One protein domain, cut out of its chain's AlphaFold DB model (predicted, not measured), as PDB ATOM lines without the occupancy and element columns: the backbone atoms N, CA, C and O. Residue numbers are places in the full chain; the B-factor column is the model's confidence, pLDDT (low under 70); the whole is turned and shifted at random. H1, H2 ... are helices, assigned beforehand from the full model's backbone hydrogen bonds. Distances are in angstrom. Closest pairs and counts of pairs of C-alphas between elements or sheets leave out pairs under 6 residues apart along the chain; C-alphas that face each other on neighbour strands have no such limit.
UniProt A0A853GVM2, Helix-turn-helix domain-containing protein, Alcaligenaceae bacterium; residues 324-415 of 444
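Overview. This is residues 324 to 415 of the 444 residues of the protein "Helix-turn-helix domain-containing protein" of Alcaligenaceae bacterium (UniProt A0A853GVM2). Three short helices, H2, H3 and H4, cross in a small head, and two longer helices, H1 and H5, reach from it as separate arms. The 92 printed residues have five named helices, H1 to H5 in order, and no named strand: all helix. The whole is loose, radius of gyration of the C-alphas 15.3 A, spanning 42 by 36 by 19 A.

Along the chain. Find C-alpha 330 at (106.645, 29.928, 72.677); H1 runs 20.8 A to residue 344. H2 is residues 359 to 368, H3 374 to 380, H4 385 to 394. H5, residues 396 to 414, runs 26.1 A to (117.283, 4.427, 79.982).

Arrangement. H1 is close to H4 but not clearly touching, closest C-alphas Ser 344 and Ala 394, 7.6 A. H2 touches H3 at Met 366 and Ile 377, closest C-alphas, 6.5 A. H3 touches H4 at a steep tilt of 59 degrees, closest C-alphas Ala 378 and Arg 385, 5.2 A. In each helix every O i to N i+4 pair is within hydrogen-bond range.

Size, cuts and confidence. The printed part has no cut. H1 to H2 is a long link; 51 residues, among them 324 to 356, have pLDDT under 70.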
ATOM      1  N   VAL A 324     105.961  17.896  71.673       43.56
ATOM      2  CA  VAL A 324     106.654  19.167  71.950       43.56
ATOM      3  C   VAL A 324     106.549  19.483  73.436       43.56
ATOM      4  O   VAL A 324     105.451  19.616  73.964       43.56
ATOM      5  N   ASP A 325     107.703  19.586  74.088       42.19
ATOM      6  CA  ASP A 325     107.812  19.955  75.492       42.19
ATOM      7  C   ASP A 325     107.353  21.408  75.710       42.19
ATOM      8  O   ASP A 325     107.806  22.324  75.007       42.19
ATOM      9  N   PHE A 326     106.431  21.615  76.653       47.59
ATOM     10  CA  PHE A 326     105.786  22.913  76.899       47.59
ATOM     11  C   PHE A 326     106.733  23.941  77.545       47.59
ATOM     12  O   PHE A 326     106.389  25.122  77.605       47.59
ATOM     13  N   ASP A 327     107.935  23.513  77.944       46.16
ATOM     14  CA  ASP A 327     108.999  24.360  78.495       46.16
ATOM     15  C   ASP A 327     109.840  25.090  77.429       46.16
ATOM     16  O   ASP A 327     110.642  25.973  77.745       46.16
ATOM     17  N   THR A 328     109.648  24.795  76.137       52.88
ATOM     18  CA  THR A 328     110.312  25.556  75.066       52.88
ATOM     19  C   THR A 328     109.694  26.946  74.880       52.88
ATOM     20  O   THR A 328     108.476  27.113  74.911       52.88
ATOM     21  N   ASN A 329     110.540  27.966  74.645       63.09
ATOM     22  CA  ASN A 329     110.108  29.325  74.285       63.09
ATOM     23  C   ASN A 329     108.986  29.240  73.238       63.09
ATOM     24  O   ASN A 329     109.161  28.612  72.194       63.09
ATOM     25  N   GLU A 330     107.851  29.888  73.515       60.16
ATOM     26  CA  GLU A 330     106.645  29.928  72.677       60.16
ATOM     27  C   GLU A 330     106.967  30.147  71.185       60.16
ATOM     28  O   GLU A 330     106.316  29.605  70.291       60.16
ATOM     29  N   GLN A 331     108.017  30.916  70.906       59.41
ATOM     30  CA  GLN A 331     108.492  31.216  69.560       59.41
ATOM     31  C   GLN A 331     109.139  30.013  68.848       59.41
ATOM     32  O   GLN A 331     108.978  29.875  67.635       59.41
ATOM     33  N   THR A 332     109.819  29.122  69.571       60.00
ATOM     34  CA  THR A 332     110.439  27.895  69.042       60.00
ATOM     35  C   THR A 332     109.384  26.869  68.643       60.00
ATOM     36  O   THR A 332     109.452  26.325  67.541       60.00
ATOM     37  N   LEU A 333     108.368  26.658  69.491       65.69
ATOM     38  CA  LEU A 333     107.224  25.796  69.173       65.69
ATOM     39  C   LEU A 333     106.505  26.304  67.921       65.69
ATOM     40  O   LEU A 333     106.280  25.549  66.978       65.69
ATOM     41  N   ARG A 334     106.195  27.604  67.877       64.25
ATOM     42  CA  ARG A 334     105.512  28.202  66.729       64.25
ATOM     43  C   ARG A 334     106.327  28.109  65.433       64.25
ATOM     44  O   ARG A 334     105.746  27.842  64.383       64.25
ATOM     45  N   ARG A 335     107.656  28.272  65.498       65.44
ATOM     46  CA  ARG A 335     108.556  28.048  64.356       65.44
ATOM     47  C   ARG A 335     108.524  26.595  63.894       65.44
ATOM     48  O   ARG A 335     108.382  26.365  62.702       65.44
ATOM     49  N   ALA A 336     108.598  25.633  64.813       62.62
ATOM     50  CA  ALA A 336     108.505  24.218  64.464       62.62
ATOM     51  C   ALA A 336     107.170  23.901  63.774       62.62
ATOM     52  O   ALA A 336     107.160  23.197  62.771       62.62
ATOM     53  N   VAL A 337     106.050  24.471  64.244       64.62
ATOM     54  CA  VAL A 337     104.748  24.281  63.584       64.62
ATOM     55  C   VAL A 337     104.725  24.937  62.205       64.62
ATOM     56  O   VAL A 337     104.238  24.329  61.261       64.62
ATOM     57  N   TYR A 338     105.266  26.149  62.064       68.12
ATOM     58  CA  TYR A 338     105.376  26.822  60.768       68.12
ATOM     59  C   TYR A 338     106.218  26.008  59.780       68.12
ATOM     60  O   TYR A 338     105.770  25.748  58.670       68.12
ATOM     61  N   ASP A 339     107.397  25.544  60.198       63.41
ATOM     62  CA  ASP A 339     108.283  24.724  59.373       63.41
ATOM     63  C   ASP A 339     107.592  23.409  58.989       63.41
ATOM     64  O   ASP A 339     107.639  22.999  57.830       63.41
ATOM     65  N   VAL A 340     106.849  22.789  59.912       62.38
ATOM     66  CA  VAL A 340     106.008  21.633  59.596       62.38
ATOM     67  C   VAL A 340     104.955  22.010  58.563       62.38
ATOM     68  O   VAL A 340     104.909  21.377  57.520       62.38
ATOM     69  N   LEU A 341     104.140  23.040  58.759       62.81
ATOM     70  CA  LEU A 341     103.059  23.372  57.827       62.81
ATOM     71  C   LEU A 341     103.570  23.789  56.436       62.81
ATOM     72  O   LEU A 341     103.031  23.323  55.429       62.81
ATOM     73  N   HIS A 342     104.620  24.612  56.365       59.94
ATOM     74  CA  HIS A 342     105.151  25.153  55.110       59.94
ATOM     75  C   HIS A 342     106.091  24.194  54.380       59.94
ATOM     76  O   HIS A 342     105.953  24.032  53.170       59.94
ATOM     77  N   VAL A 343     107.034  23.542  55.070       56.22
ATOM     78  CA  VAL A 343     108.025  22.665  54.411       56.22
ATOM     79  C   VAL A 343     107.402  21.317  54.055       56.22
ATOM     80  O   VAL A 343     107.702  20.735  53.010       56.22
ATOM     81  N   SER A 344     106.500  20.808  54.897       56.62
ATOM     82  CA  SER A 344     105.890  19.504  54.649       56.62
ATOM     83  C   SER A 344     104.680  19.568  53.720       56.62
ATOM     84  O   SER A 344     104.269  18.526  53.227       56.62
ATOM     85  N   GLY A 345     104.050  20.723  53.481       57.44
ATOM     86  CA  GLY A 345     102.804  20.790  52.703       57.44
ATOM     87  C   GLY A 345     101.720  19.799  53.166       57.44
ATOM     88  O   GLY A 345     100.874  19.406  52.363       57.44
ATOM     89  N   LEU A 346     101.780  19.335  54.427       55.19
ATOM     90  CA  LEU A 346     100.871  18.329  54.989       55.19
ATOM     91  C   LEU A 346      99.441  18.866  55.088       55.19
ATOM     92  O   LEU A 346      98.487  18.102  54.958       55.19
ATOM     93  N   PHE A 347      99.282  20.179  55.241       53.09
ATOM     94  CA  PHE A 347      97.983  20.817  55.398       53.09
ATOM     95  C   PHE A 347      97.881  22.021  54.459       53.09
ATOM     96  O   PHE A 347      98.651  22.975  54.565       53.09
ATOM     97  N   LYS A 348      96.915  21.995  53.532       52.66
ATOM     98  CA  LYS A 348      96.454  23.227  52.883       52.66
ATOM     99  C   LYS A 348      95.667  24.002  53.934       52.66
ATOM    100  O   LYS A 348      94.676  23.487  54.442       52.66
ATOM    101  N   VAL A 349      96.088  25.225  54.247       48.09
ATOM    102  CA  VAL A 349      95.302  26.140  55.086       48.09
ATOM    103  C   VAL A 349      94.074  26.564  54.282       48.09
ATOM    104  O   VAL A 349      94.106  27.549  53.548       48.09
ATOM    105  N   LEU A 350      93.012  25.761  54.343       45.53
ATOM    106  CA  LEU A 350      91.731  26.090  53.734       45.53
ATOM    107  C   LEU A 350      90.928  26.973  54.687       45.53
ATOM    108  O   LEU A 350      90.842  26.739  55.891       45.53
ATOM    109  N   SER A 351      90.346  28.020  54.118       37.50
ATOM    110  CA  SER A 351      89.401  28.906  54.775       37.50
ATOM    111  C   SER A 351      88.108  28.152  55.110       37.50
ATOM    112  O   SER A 351      87.348  27.809  54.211       37.50
ATOM    113  N   THR A 352      87.855  27.946  56.406       44.44
ATOM    114  CA  THR A 352      86.510  27.814  57.013       44.44
ATOM    115  C   THR A 352      85.585  26.681  56.522       44.44
ATOM    116  O   THR A 352      84.373  26.824  56.620       44.44
ATOM    117  N   GLY A 353      86.117  25.549  56.055       49.19
ATOM    118  CA  GLY A 353      85.339  24.327  55.777       49.19
ATOM    119  C   GLY A 353      85.968  23.088  56.418       49.19
ATOM    120  O   GLY A 353      87.118  23.161  56.855       49.19
ATOM    121  N   GLU A 354      85.228  21.970  56.479       51.31
ATOM    122  CA  GLU A 354      85.756  20.663  56.909       51.31
ATOM    123  C   GLU A 354      87.080  20.375  56.192       51.31
ATOM    124  O   GLU A 354      87.153  20.286  54.962       51.31
ATOM    125  N   VAL A 355      88.157  20.285  56.973       56.47
ATOM    126  CA  VAL A 355      89.496  20.060  56.437       56.47
ATOM    127  C   VAL A 355      89.624  18.574  56.154       56.47
ATOM    128  O   VAL A 355      89.964  17.790  57.035       56.47
ATOM    129  N   THR A 356      89.370  18.180  54.909       66.75
ATOM    130  CA  THR A 356      89.774  16.853  54.447       66.75
ATOM    131  C   THR A 356      91.305  16.760  54.523       66.75
ATOM    132  O   THR A 356      92.001  17.609  53.944       66.75
ATOM    133  N   PRO A 357      91.869  15.781  55.256       74.56
ATOM    134  CA  PRO A 357      93.312  15.619  55.345       74.56
ATOM    135  C   PRO A 357      93.885  15.412  53.945       74.56
ATOM    136  O   PRO A 357      93.332  14.671  53.128       74.56
ATOM    137  N   THR A 358      95.009  16.063  53.643       85.12
ATOM    138  CA  THR A 358      95.674  15.822  52.360       85.12
ATOM    139  C   THR A 358      96.134  14.363  52.283       85.12
ATOM    140  O   THR A 358      96.407  13.736  53.308       85.12
ATOM    141  N   LEU A 359      96.305  13.821  51.070       88.62
ATOM    142  CA  LEU A 359      96.877  12.480  50.881       88.62
ATOM    143  C   LEU A 359      98.194  12.312  51.661       88.62
ATOM    144  O   LEU A 359      98.452  11.267  52.248       88.62
ATOM    145  N   ARG A 360      99.011  13.369  51.710       86.88
ATOM    146  CA  ARG A 360     100.275  13.378  52.446       86.88
ATOM    147  C   ARG A 360     100.063  13.277  53.962       86.88
ATOM    148  O   ARG A 360     100.826  12.567  54.608       86.88
ATOM    149  N   ALA A 361      99.043  13.946  54.509       84.38
ATOM    150  CA  ALA A 361      98.678  13.858  55.925       84.38
ATOM    151  C   ALA A 361      98.189  12.457  56.306       84.38
ATOM    152  O   ALA A 361      98.699  11.897  57.271       84.38
ATOM    153  N   HIS A 362      97.311  11.847  55.502       90.88
ATOM    154  CA  HIS A 362      96.875  10.468  55.739       90.88
ATOM    155  C   HIS A 362      98.034   9.463  55.665       90.88
ATOM    156  O   HIS A 362      98.150   8.594  56.523       90.88
ATOM    157  N   ILE A 363      98.937   9.604  54.684       92.81
ATOM    158  CA  ILE A 363     100.142   8.759  54.599       92.81
ATOM    159  C   ILE A 363     101.012   8.929  55.853       92.81
ATOM    160  O   ILE A 363     101.541   7.945  56.364       92.81
ATOM    161  N   TYR A 364     101.183  10.161  56.343       87.50
ATOM    162  CA  TYR A 364     101.959  10.430  57.553       87.50
ATOM    163  C   TYR A 364     101.334   9.784  58.789       87.50
ATOM    164  O   TYR A 364     102.041   9.151  59.572       87.50
ATOM    165  N   GLU A 365     100.023   9.936  58.961       87.69
ATOM    166  CA  GLU A 365      99.288   9.362  60.080       87.69
ATOM    167  C   GLU A 365      99.421   7.838  60.078       87.69
ATOM    168  O   GLU A 365     100.034   7.290  60.988       87.69
ATOM    169  N   MET A 366      99.027   7.159  58.997       93.88
ATOM    170  CA  MET A 366      99.104   5.694  58.912       93.88
ATOM    171  C   MET A 366     100.525   5.148  59.123       93.88
ATOM    172  O   MET A 366     100.705   4.123  59.777       93.88
ATOM    173  N   HIS A 367     101.549   5.848  58.623       89.56
ATOM    174  CA  HIS A 367     102.943   5.441  58.808       89.56
ATOM    175  C   HIS A 367     103.455   5.667  60.239       89.56
ATOM    176  O   HIS A 367     104.405   5.014  60.655       89.56
ATOM    177  N   THR A 368     102.919   6.636  60.990       82.06
ATOM    178  CA  THR A 368     103.505   7.036  62.287       82.06
ATOM    179  C   THR A 368     102.680   6.683  63.507       82.06
ATOM    180  O   THR A 368     103.262   6.529  64.583       82.06
ATOM    181  N   THR A 369     101.359   6.605  63.376       81.81
ATOM    182  CA  THR A 369     100.448   6.265  64.473       81.81
ATOM    183  C   THR A 369     100.083   4.788  64.439       81.81
ATOM    184  O   THR A 369     100.112   4.146  65.482       81.81
ATOM    185  N   VAL A 370      99.809   4.247  63.248       88.75
ATOM    186  CA  VAL A 370      99.384   2.848  63.053       88.75
ATOM    187  C   VAL A 370     100.563   1.918  62.720       88.75
ATOM    188  O   VAL A 370     100.411   0.704  62.763       88.75
ATOM    189  N   ASP A 371     101.741   2.477  62.421       91.00
ATOM    190  CA  ASP A 371     102.956   1.739  62.025       91.00
ATOM    191  C   ASP A 371     102.756   0.847  60.781       91.00
ATOM    192  O   ASP A 371     103.348  -0.221  60.634       91.00
ATOM    193  N   MET A 372     101.901   1.289  59.853       96.25
ATOM    194  CA  MET A 372     101.653   0.564  58.607       96.25
ATOM    195  C   MET A 372     102.847   0.660  57.655       96.25
ATOM    196  O   MET A 372     103.427   1.725  57.419       96.25
ATOM    197  N   THR A 373     103.153  -0.450  56.988       96.00
ATOM    198  CA  THR A 373     104.126  -0.480  55.897       96.00
ATOM    199  C   THR A 373     103.626   0.323  54.691       96.00
ATOM    200  O   THR A 373     102.428   0.432  54.427       96.00
ATOM    201  N   GLN A 374     104.537   0.829  53.850       96.38
ATOM    202  CA  GLN A 374     104.157   1.580  52.638       96.38
ATOM    203  C   GLN A 374     103.212   0.806  51.696       96.38
ATOM    204  O   GLN A 374     102.472   1.421  50.930       96.38
ATOM    205  N   ALA A 375     103.258  -0.532  51.709       97.00
ATOM    206  CA  ALA A 375     102.372  -1.374  50.911       97.00
ATOM    207  C   ALA A 375     100.960  -1.476  51.513       97.00
ATOM    208  O   ALA A 375      99.985  -1.534  50.769       97.00
ATOM    209  N   GLU A 376     100.836  -1.480  52.839       97.19
ATOM    210  CA  GLU A 376      99.547  -1.414  53.539       97.19
ATOM    211  C   GLU A 376      98.895  -0.051  53.350       97.19
ATOM    212  O   GLU A 376      97.757   0.004  52.901       97.19
ATOM    213  N   ILE A 377      99.655   1.033  53.533       97.31
ATOM    214  CA  ILE A 377      99.181   2.404  53.289       97.31
ATOM    215  C   ILE A 377      98.685   2.565  51.845       97.31
ATOM    216  O   ILE A 377      97.648   3.173  51.597       97.31
ATOM    217  N   ALA A 378      99.412   2.006  50.871       97.62
ATOM    218  CA  ALA A 378      99.019   2.047  49.463       97.62
ATOM    219  C   ALA A 378      97.689   1.319  49.202       97.62
ATOM    220  O   ALA A 378      96.860   1.819  48.440       97.62
ATOM    221  N   ARG A 379      97.480   0.159  49.842       97.62
ATOM    222  CA  ARG A 379      96.229  -0.608  49.745       97.62
ATOM    223  C   ARG A 379      95.066   0.135  50.397       97.62
ATOM    224  O   ARG A 379      94.021   0.258  49.765       97.62
ATOM    225  N   GLU A 380      95.280   0.674  51.594       97.00
ATOM    226  CA  GLU A 380      94.266   1.393  52.369       97.00
ATOM    227  C   GLU A 380      93.788   2.655  51.640       97.00
ATOM    228  O   GLU A 380      92.599   2.852  51.405       97.00
ATOM    229  N   LEU A 381      94.730   3.475  51.169       95.94
ATOM    230  CA  LEU A 381      94.429   4.731  50.477       95.94
ATOM    231  C   LEU A 381      94.098   4.552  48.991       95.94
ATOM    232  O   LEU A 381      93.839   5.540  48.304       95.94
ATOM    233  N   ARG A 382      94.121   3.315  48.478       97.06
ATOM    234  CA  ARG A 382      93.909   2.984  47.057       97.06
ATOM    235  C   ARG A 382      94.805   3.801  46.109       97.06
ATOM    236  O   ARG A 382      94.371   4.237  45.045       97.06
ATOM    237  N   VAL A 383      96.072   3.997  46.481       97.06
ATOM    238  CA  VAL A 383      97.088   4.704  45.676       97.06
ATOM    239  C   VAL A 383      98.273   3.795  45.358       97.06
ATOM    240  O   VAL A 383      98.508   2.788  46.017       97.06
ATOM    241  N   SER A 384      99.074   4.144  44.347       97.94
ATOM    242  CA  SER A 384     100.258   3.344  44.023       97.94
ATOM    243  C   SER A 384     101.310   3.413  45.139       97.94
ATOM    244  O   SER A 384     101.580   4.479  45.702       97.94
ATOM    245  N   ARG A 385     101.999   2.295  45.398       97.25
ATOM    246  CA  ARG A 385     103.131   2.247  46.346       97.25
ATOM    247  C   ARG A 385     104.224   3.268  46.004       97.25
ATOM    248  O   ARG A 385     104.870   3.799  46.899       97.25
ATOM    249  N   GLN A 386     104.412   3.584  44.719       96.12
ATOM    250  CA  GLN A 386     105.342   4.630  44.279       96.12
ATOM    251  C   GLN A 386     104.929   6.026  44.765       96.12
ATOM    252  O   GLN A 386     105.794   6.808  45.159       96.12
ATOM    253  N   THR A 387     103.627   6.328  44.778       94.44
ATOM    254  CA  THR A 387     103.087   7.593  45.301       94.44
ATOM    255  C   THR A 387     103.340   7.702  46.799       94.44
ATOM    256  O   THR A 387     103.883   8.708  47.256       94.44
ATOM    257  N   VAL A 388     103.056   6.630  47.548       96.06
ATOM    258  CA  VAL A 388     103.355   6.555  48.987       96.06
ATOM    259  C   VAL A 388     104.847   6.752  49.241       96.06
ATOM    260  O   VAL A 388     105.223   7.629  50.011       96.06
ATOM    261  N   ASN A 389     105.712   6.025  48.528       94.25
ATOM    262  CA  ASN A 389     107.164   6.149  48.661       94.25
ATOM    263  C   ASN A 389     107.654   7.577  48.357       94.25
ATOM    264  O   ASN A 389     108.472   8.117  49.096       94.25
ATOM    265  N   ARG A 390     107.129   8.232  47.311       91.19
ATOM    266  CA  ARG A 390     107.472   9.628  46.990       91.19
ATOM    267  C   ARG A 390     107.122  10.571  48.144       91.19
ATOM    268  O   ARG A 390     107.948  11.407  48.505       91.19
ATOM    269  N   HIS A 391     105.944  10.418  48.746       89.75
ATOM    270  CA  HIS A 391     105.544  11.221  49.902       89.75
ATOM    271  C   HIS A 391     106.361  10.888  51.156       89.75
ATOM    272  O   HIS A 391     106.821  11.811  51.822       89.75
ATOM    273  N   CYS A 392     106.622   9.612  51.447       89.06
ATOM    274  CA  CYS A 392     107.492   9.202  52.553       89.06
ATOM    275  C   CYS A 392     108.918   9.748  52.390       89.06
ATOM    276  O   CYS A 392     109.480  10.247  53.358       89.06
ATOM    277  N   LYS A 393     109.482   9.734  51.173       86.62
ATOM    278  CA  LYS A 393     110.782  10.356  50.861       86.62
ATOM    279  C   LYS A 393     110.754  11.867  51.053       86.62
ATOM    280  O   LYS A 393     111.653  12.415  51.669       86.62
ATOM    281  N   ALA A 394     109.703  12.547  50.601       76.88
ATOM    282  CA  ALA A 394     109.553  13.980  50.847       76.88
ATOM    283  C   ALA A 394     109.408  14.315  52.348       76.88
ATOM    284  O   ALA A 394     109.630  15.454  52.750       76.88
ATOM    285  N   MET A 395     109.009  13.344  53.176       85.56
ATOM    286  CA  MET A 395     108.886  13.460  54.634       85.56
ATOM    287  C   MET A 395     110.060  12.828  55.398       85.56
ATOM    288  O   MET A 395     110.051  12.859  56.624       85.56
ATOM    289  N   SER A 396     111.076  12.270  54.728       78.19
ATOM    290  CA  SER A 396     112.120  11.485  55.400       78.19
ATOM    291  C   SER A 396     112.956  12.311  56.370       78.19
ATOM    292  O   SER A 396     113.332  11.808  57.422       78.19
ATOM    293  N   GLU A 397     113.192  13.589  56.064       60.72
ATOM    294  CA  GLU A 397     113.842  14.529  56.988       60.72
ATOM    295  C   GLU A 397     113.010  14.744  58.262       60.72
ATOM    296  O   GLU A 397     113.544  14.811  59.367       60.72
ATOM    297  N   PHE A 398     111.681  14.732  58.139       65.44
ATOM    298  CA  PHE A 398     110.779  14.830  59.282       65.44
ATOM    299  C   PHE A 398     110.755  13.537  60.112       65.44
ATOM    300  O   PHE A 398     110.779  13.582  61.343       65.44
ATOM    301  N   PHE A 399     110.775  12.373  59.452       71.44
ATOM    302  CA  PHE A 399     110.898  11.083  60.136       71.44
ATOM    303  C   PHE A 399     112.239  10.941  60.863       71.44
ATOM    304  O   PHE A 399     112.247  10.480  62.002       71.44
ATOM    305  N   ARG A 400     113.347  11.394  60.258       65.81
ATOM    306  CA  ARG A 400     114.677  11.418  60.888       65.81
ATOM    307  C   ARG A 400     114.701  12.284  62.138       65.81
ATOM    308  O   ARG A 400     115.156  11.820  63.177       65.81
ATOM    309  N   PHE A 401     114.159  13.499  62.064       54.94
ATOM    310  CA  PHE A 401     114.063  14.385  63.225       54.94
ATOM    311  C   PHE A 401     113.269  13.740  64.375       54.94
ATOM    312  O   PHE A 401     113.677  13.794  65.534       54.94
ATOM    313  N   ARG A 402     112.166  13.049  64.057       65.69
ATOM    314  CA  ARG A 402     111.353  12.333  65.053       65.69
ATOM    315  C   ARG A 402     112.055  11.095  65.621       65.69
ATOM    316  O   ARG A 402     111.954  10.855  66.821       65.69
ATOM    317  N   GLN A 403     112.746  10.315  64.790       64.88
ATOM    318  CA  GLN A 403     113.528   9.151  65.226       64.88
ATOM    319  C   GLN A 403     114.679   9.562  66.141       64.88
ATOM    320  O   GLN A 403     114.840   8.964  67.200       64.88
ATOM    321  N   PHE A 404     115.414  10.619  65.783       45.16
ATOM    322  CA  PHE A 404     116.450  11.204  66.631       45.16
ATOM    323  C   PHE A 404     115.884  11.596  68.000       45.16
ATOM    324  O   PHE A 404     116.433  11.219  69.026       45.16
ATOM    325  N   ARG A 405     114.726  12.269  68.032       51.31
ATOM    326  CA  ARG A 405     114.094  12.670  69.293       51.31
ATOM    327  C   ARG A 405     113.606  11.486  70.129       51.31
ATOM    328  O   ARG A 405     113.826  11.485  71.329       51.31
ATOM    329  N   ARG A 406     112.994  10.466  69.513       59.50
ATOM    330  CA  ARG A 406     112.640   9.219  70.218       59.50
ATOM    331  C   ARG A 406     113.876   8.550  70.817       59.50
ATOM    332  O   ARG A 406     113.796   8.073  71.936       59.50
ATOM    333  N   ALA A 407     114.997   8.536  70.097       43.22
ATOM    334  CA  ALA A 407     116.250   7.991  70.611       43.22
ATOM    335  C   ALA A 407     116.793   8.803  71.798       43.22
ATOM    336  O   ALA A 407     117.285   8.205  72.746       43.22
ATOM    337  N   VAL A 408     116.654  10.134  71.780       41.75
ATOM    338  CA  VAL A 408     117.009  11.000  72.918       41.75
ATOM    339  C   VAL A 408     116.107  10.725  74.123       41.75
ATOM    340  O   VAL A 408     116.628  10.458  75.194       41.75
ATOM    341  N   THR A 409     114.784  10.680  73.947       50.16
ATOM    342  CA  THR A 409     113.847  10.387  75.047       50.16
ATOM    343  C   THR A 409     114.065   8.991  75.628       50.16
ATOM    344  O   THR A 409     114.111   8.834  76.838       50.16
ATOM    345  N   LEU A 410     114.275   7.977  74.784       57.69
ATOM    346  CA  LEU A 410     114.597   6.627  75.254       57.69
ATOM    347  C   LEU A 410     115.964   6.566  75.946       57.69
ATOM    348  O   LEU A 410     116.131   5.770  76.861       57.69
ATOM    349  N   ALA A 411     116.939   7.384  75.538       42.25
ATOM    350  CA  ALA A 411     118.218   7.496  76.234       42.25
ATOM    351  C   ALA A 411     118.067   8.204  77.593       42.25
ATOM    352  O   ALA A 411     118.677   7.773  78.561       42.25
ATOM    353  N   GLU A 412     117.225   9.232  77.691       44.19
ATOM    354  CA  GLU A 412     116.891   9.912  78.952       44.19
ATOM    355  C   GLU A 412     116.103   8.997  79.910       44.19
ATOM    356  O   GLU A 412     116.317   9.036  81.118       44.19
ATOM    357  N   GLU A 413     115.234   8.131  79.380       59.62
ATOM    358  CA  GLU A 413     114.505   7.116  80.153       59.62
ATOM    359  C   GLU A 413     115.392   5.924  80.556       59.62
ATOM    360  O   GLU A 413     115.207   5.358  81.633       59.62
ATOM    361  N   ALA A 414     116.354   5.529  79.712       56.19
ATOM    362  CA  ALA A 414     117.283   4.427  79.982       56.19
ATOM    363  C   ALA A 414     118.441   4.824  80.912       56.19
ATOM    364  O   ALA A 414     118.985   3.968  81.608       56.19
ATOM    365  N   PHE A 415     118.797   6.109  80.936       38.16
ATOM    366  CA  PHE A 415     119.765   6.702  81.853       38.16
ATOM    367  C   PHE A 415     119.074   7.803  82.665       38.16
ATOM    368  O   PHE A 415     119.365   8.986  82.458       38.16
TER     369      PHE A 415